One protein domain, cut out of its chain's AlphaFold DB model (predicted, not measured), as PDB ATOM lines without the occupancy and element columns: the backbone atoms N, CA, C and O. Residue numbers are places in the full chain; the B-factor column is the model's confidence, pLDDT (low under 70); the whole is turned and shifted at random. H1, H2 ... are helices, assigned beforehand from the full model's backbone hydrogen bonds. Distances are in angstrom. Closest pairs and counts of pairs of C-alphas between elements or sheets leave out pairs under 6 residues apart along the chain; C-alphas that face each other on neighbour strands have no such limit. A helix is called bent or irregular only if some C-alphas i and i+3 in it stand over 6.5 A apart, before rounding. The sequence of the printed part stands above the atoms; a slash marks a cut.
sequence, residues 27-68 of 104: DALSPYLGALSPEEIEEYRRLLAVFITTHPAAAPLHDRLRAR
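What this domain is: This is residues 27 to 68 of the 104 residues of an uncharacterized protein of Sorangium cellulosum (UniProt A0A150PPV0). One long helix, H2, makes the base of a loose, U-like shape: short H1 before it folds back alongside its first part, and short H3 after it turns off from its last residues at a corner. H1 and H3 both lie on the same side of H2, H1 alongside it and H3 about perpendicular to it, with an open gap between H1 and H3. The printed part has 42 residues with three named helices, in the order H1, H2, H3, and no named strand; its class is all helix. It is loose, with a radius of gyration of the C-alphas of 12.3 A, and elongated, spanning 33 by 17 by 12 A.

How they stand to each other: H1, residues 27 to 32, is close to but not clearly touching H2, residues 38 to 54; their closest C-alphas, those of Leu 29 and Ile 41, are 7.3 A apart. The two run opposite ways at a shallow tilt of 32 degrees. H2 touches H3, residues 59 to 66, only at the corner by their link, with residues 51 to 53 of H2 alone. The closest C-alphas there, those of Thr 53 and Ala 59, are 4.8 A apart, and the lines are about perpendicular at 88 degrees. H1 and H3 are apart. In H2 and H3 every O i to N i+4 pair is within hydrogen-bond range; in H1 0 of 2 are, beside 2 of 3 O i to N i+3 pairs.

Where its parts are: H1 begins at C-alpha 27 (110.474, 144.382, 157.193) and measures 10.0 A; it is irregular, with C-alphas 28 and 31 7.2 A apart. H2 begins at C-alpha 38 (105.687, 149.703, 171.032) and measures 24.5 A. H3 measures 10.4 A and ends at C-alpha 66 (123.870, 134.175, 155.296).

The domain as a whole: The two C-alphas farthest apart, those of Ser 37 and Arg 68, are 34.9 A apart. The printed part has no cut, and both links are tight. Mean pLDDT of the printed part is 94.3, and no printed residue is under 70.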
ATOM      1  N   ASP A  27     111.343 144.544 158.363       96.19
ATOM      2  CA  ASP A  27     110.474 144.382 157.193       96.19
ATOM      3  C   ASP A  27     109.165 143.661 157.556       96.19
ATOM      4  O   ASP A  27     108.074 144.160 157.274       96.19
ATOM      5  N   ALA A  28     109.254 142.548 158.293       95.88
ATOM      6  CA  ALA A  28     108.091 141.774 158.721       95.88
ATOM      7  C   ALA A  28     107.138 142.561 159.640       95.88
ATOM      8  O   ALA A  28     105.922 142.371 159.575       95.88
ATOM      9  N   LEU A  29     107.671 143.443 160.494       96.81
ATOM     10  CA  LEU A  29     106.877 144.235 161.441       96.81
ATOM     11  C   LEU A  29     106.384 145.570 160.877       96.81
ATOM     12  O   LEU A  29     105.469 146.156 161.455       96.81
ATOM     13  N   SER A  30     106.929 146.028 159.748       97.31
ATOM     14  CA  SER A  30     106.558 147.293 159.097       97.31
ATOM     15  C   SER A  30     105.036 147.497 158.958       97.31
ATOM     16  O   SER A  30     104.543 148.556 159.358       97.31
ATOM     17  N   PRO A  31     104.237 146.496 158.524       97.50
ATOM     18  CA  PRO A  31     102.785 146.654 158.398       97.50
ATOM     19  C   PRO A  31     102.043 146.842 159.730       97.50
ATOM     20  O   PRO A  31     100.900 147.298 159.734       97.50
ATOM     21  N   TYR A  32     102.663 146.481 160.857       96.38
ATOM     22  CA  TYR A  32     102.029 146.441 162.176       96.38
ATOM     23  C   TYR A  32     102.388 147.634 163.070       96.38
ATOM     24  O   TYR A  32     101.772 147.807 164.119       96.38
ATOM     25  N   LEU A  33     103.322 148.497 162.649       93.62
ATOM     26  CA  LEU A  33     103.815 149.626 163.451       93.62
ATOM     27  C   LEU A  33     102.729 150.634 163.867       93.62
ATOM     28  O   LEU A  33     102.910 151.350 164.844       93.62
ATOM     29  N   GLY A  34     101.619 150.713 163.127       95.44
ATOM     30  CA  GLY A  34     100.477 151.574 163.465       95.44
ATOM     31  C   GLY A  34      99.333 150.867 164.198       95.44
ATOM     32  O   GLY A  34      98.367 151.526 164.574       95.44
ATOM     33  N   ALA A  35      99.405 149.544 164.352       96.94
ATOM     34  CA  ALA A  35      98.332 148.721 164.913       96.94
ATOM     35  C   ALA A  35      98.690 148.109 166.274       96.94
ATOM     36  O   ALA A  35      97.788 147.863 167.070       96.94
ATOM     37  N   LEU A  36      99.977 147.865 166.527       95.81
ATOM     38  CA  LEU A  36     100.487 147.298 167.774       95.81
ATOM     39  C   LEU A  36     101.147 148.373 168.639       95.81
ATOM     40  O   LEU A  36     101.660 149.373 168.129       95.81
ATOM     41  N   SER A  37     101.159 148.154 169.953       96.94
ATOM     42  CA  SER A  37     101.902 149.009 170.873       96.94
ATOM     43  C   SER A  37     103.417 148.842 170.674       96.94
ATOM     44  O   SER A  37     103.880 147.807 170.180       96.94
ATOM     45  N   PRO A  38     104.232 149.833 171.075       94.94
ATOM     46  CA  PRO A  38     105.687 149.703 171.032       94.94
ATOM     47  C   PRO A  38     106.207 148.480 171.800       94.94
ATOM     48  O   PRO A  38     107.153 147.831 171.357       94.94
ATOM     49  N   GLU A  39     105.581 148.148 172.929       95.38
ATOM     50  CA  GLU A  39     105.932 146.994 173.758       95.38
ATOM     51  C   GLU A  39     105.640 145.672 173.041       95.38
ATOM     52  O   GLU A  39     106.486 144.777 173.049       95.38
ATOM     53  N   GLU A  40     104.486 145.563 172.377       96.12
ATOM     54  CA  GLU A  40     104.117 144.388 171.579       96.12
ATOM     55  C   GLU A  40     105.070 144.203 170.396       96.12
ATOM     56  O   GLU A  40     105.547 143.097 170.144       96.12
ATOM     57  N   ILE A  41     105.406 145.289 169.693       97.06
ATOM     58  CA  ILE A  41     106.390 145.261 168.604       97.06
ATOM     59  C   ILE A  41     107.726 144.715 169.109       97.06
ATOM     60  O   ILE A  41     108.319 143.851 168.466       97.06
ATOM     61  N   GLU A  42     108.188 145.182 170.264       95.19
ATOM     62  CA  GLU A  42     109.459 144.752 170.838       95.19
ATOM     63  C   GLU A  42     109.431 143.287 171.312       95.19
ATOM     64  O   GLU A  42     110.415 142.556 171.176       95.19
ATOM     65  N   GLU A  43     108.289 142.808 171.806       95.69
ATOM     66  CA  GLU A  43     108.090 141.386 172.088       95.69
ATOM     67  C   GLU A  43     108.164 140.537 170.814       95.69
ATOM     68  O   GLU A  43     108.902 139.546 170.778       95.69
ATOM     69  N   TYR A  44     107.488 140.958 169.742       96.44
ATOM     70  CA  TYR A  44     107.569 140.276 168.455       96.44
ATOM     71  C   TYR A  44     108.982 140.295 167.873       96.44
ATOM     72  O   TYR A  44     109.393 139.289 167.296       96.44
ATOM     73  N   ARG A  45     109.757 141.375 168.054       95.38
ATOM     74  CA  ARG A  45     111.167 141.408 167.627       95.38
ATOM     75  C   ARG A  45     111.972 140.289 168.274       95.38
ATOM     76  O   ARG A  45     112.609 139.507 167.566       95.38
ATOM     77  N   ARG A  46     111.889 140.165 169.602       94.06
ATOM     78  CA  ARG A  46     112.579 139.100 170.347       94.06
ATOM     79  C   ARG A  46     112.114 137.712 169.913       94.06
ATOM     80  O   ARG A  46     112.944 136.838 169.671       94.06
ATOM     81  N   LEU A  47     110.801 137.513 169.783       95.75
ATOM     82  CA  LEU A  47     110.225 136.233 169.367       95.75
ATOM     83  C   LEU A  47     110.701 135.826 167.966       95.75
ATOM     84  O   LEU A  47     111.120 134.687 167.767       95.75
ATOM     85  N   LEU A  48     110.648 136.743 166.998       95.56
ATOM     86  CA  LEU A  48     111.022 136.472 165.612       95.56
ATOM     87  C   LEU A  48     112.521 136.193 165.472       95.56
ATOM     88  O   LEU A  48     112.884 135.273 164.744       95.56
ATOM     89  N   ALA A  49     113.381 136.902 166.205       93.81
ATOM     90  CA  ALA A  49     114.817 136.621 166.219       93.81
ATOM     91  C   ALA A  49     115.119 135.188 166.702       93.81
ATOM     92  O   ALA A  49     115.891 134.454 166.073       93.81
ATOM     93  N   VAL A  50     114.452 134.744 167.775       94.81
ATOM     94  CA  VAL A  50     114.556 133.358 168.261       94.81
ATOM     95  C   VAL A  50     113.977 132.381 167.240       94.81
ATOM     96  O   VAL A  50     114.596 131.362 166.941       94.81
ATOM     97  N   PHE A  51     112.812 132.677 166.667       95.00
ATOM     98  CA  PHE A  51     112.169 131.813 165.678       95.00
ATOM     99  C   PHE A  51     113.059 131.584 164.451       95.00
ATOM    100  O   PHE A  51     113.248 130.440 164.040       95.00
ATOM    101  N   ILE A  52     113.640 132.648 163.895       94.25
ATOM    102  CA  ILE A  52     114.487 132.583 162.698       94.25
ATOM    103  C   ILE A  52     115.684 131.654 162.926       94.25
ATOM    104  O   ILE A  52     116.013 130.861 162.050       94.25
ATOM    105  N   THR A  53     116.296 131.716 164.107       92.81
ATOM    106  CA  THR A  53     117.538 130.990 164.413       92.81
ATOM    107  C   THR A  53     117.322 129.575 164.942       92.81
ATOM    108  O   THR A  53     118.223 128.746 164.852       92.81
ATOM    109  N   THR A  54     116.141 129.265 165.483       93.62
ATOM    110  CA  THR A  54     115.897 127.982 166.170       93.62
ATOM    111  C   THR A  54     114.872 127.091 165.478       93.62
ATOM    112  O   THR A  54     114.898 125.872 165.658       93.62
ATOM    113  N   HIS A  55     113.962 127.655 164.681       96.31
ATOM    114  CA  HIS A  55     112.887 126.871 164.091       96.31
ATOM    115  C   HIS A  55     113.427 125.982 162.958       96.31
ATOM    116  O   HIS A  55     114.077 126.494 162.042       96.31
ATOM    117  N   PRO A  56     113.106 124.672 162.924       95.19
ATOM    118  CA  PRO A  56     113.706 123.720 161.979       95.19
ATOM    119  C   PRO A  56     113.439 124.049 160.504       95.19
ATOM    120  O   PRO A  56     114.186 123.618 159.632       95.19
ATOM    121  N   ALA A  57     112.384 124.814 160.214       94.56
ATOM    122  CA  ALA A  57     112.103 125.298 158.865       94.56
ATOM    123  C   ALA A  57     112.775 126.646 158.536       94.56
ATOM    124  O   ALA A  57     113.056 126.901 157.369       94.56
ATOM    125  N   ALA A  58     113.011 127.507 159.531       92.62
ATOM    126  CA  ALA A  58     113.517 128.864 159.317       92.62
ATOM    127  C   ALA A  58     115.050 128.916 159.364       92.62
ATOM    128  O   ALA A  58     115.661 129.502 158.473       92.62
ATOM    129  N   ALA A  59     115.665 128.222 160.326       93.62
ATOM    130  CA  ALA A  59     117.112 128.236 160.521       93.62
ATOM    131  C   ALA A  59     117.891 127.802 159.262       93.62
ATOM    132  O   ALA A  59     118.768 128.547 158.830       93.62
ATOM    133  N   PRO A  60     117.516 126.716 158.544       94.50
ATOM    134  CA  PRO A  60     118.221 126.346 157.315       94.50
ATOM    135  C   PRO A  60     118.090 127.379 156.186       94.50
ATOM    136  O   PRO A  60     118.923 127.410 155.280       94.50
ATOM    137  N   LEU A  61     117.026 128.191 156.183       92.94
ATOM    138  CA  LEU A  61     116.844 129.262 155.202       92.94
ATOM    139  C   LEU A  61     117.719 130.468 155.546       92.94
ATOM    140  O   LEU A  61     118.370 131.006 154.651       92.94
ATOM    141  N   HIS A  62     117.771 130.845 156.826       92.56
ATOM    142  CA  HIS A  62     118.672 131.883 157.329       92.56
ATOM    143  C   HIS A  62     120.137 131.519 157.063       92.56
ATOM    144  O   HIS A  62     120.841 132.307 156.436       92.56
ATOM    145  N   ASP A  63     120.557 130.290 157.373       92.75
ATOM    146  CA  ASP A  63     121.921 129.812 157.117       92.75
ATOM    147  C   ASP A  63     122.304 129.903 155.632       92.75
ATOM    148  O   ASP A  63     123.385 130.381 155.277       92.75
ATOM    149  N   ARG A  64     121.403 129.479 154.735       92.38
ATOM    150  CA  ARG A  64     121.617 129.570 153.279       92.38
ATOM    151  C   ARG A  64     121.720 131.014 152.805       92.38
ATOM    152  O   ARG A  64     122.536 131.300 151.930       92.38
ATOM    153  N   LEU A  65     120.890 131.903 153.345       88.81
ATOM    154  CA  LEU A  65     120.906 133.320 152.992       88.81
ATOM    155  C   LEU A  65     122.201 133.984 153.468       88.81
ATOM    156  O   LEU A  65     122.832 134.705 152.700       88.81
ATOM    157  N   ARG A  66     122.641 133.662 154.685       88.06
ATOM    158  CA  ARG A  66     123.870 134.175 155.296       88.06
ATOM    159  C   ARG A  66     125.140 133.654 154.616       88.06
ATOM    160  O   ARG A  66     126.141 134.361 154.569       88.06
ATOM    161  N   ALA A  67     125.109 132.441 154.062       88.94
ATOM    162  CA  ALA A  67     126.216 131.870 153.290       88.94
ATOM    163  C   ALA A  67     126.325 132.421 151.856       88.94
ATOM    164  O   ALA A  67     127.336 132.197 151.183       88.94
ATOM    165  N   ARG A  68     125.294 133.114 151.351       83.62
ATOM    166  CA  ARG A  68     125.297 133.651 149.990       83.62
ATOM    167  C   ARG A  68     126.250 134.854 149.912       83.62
ATOM    168  O   ARG A  68     126.063 135.810 150.661       83.62
TER     169      ARG A  68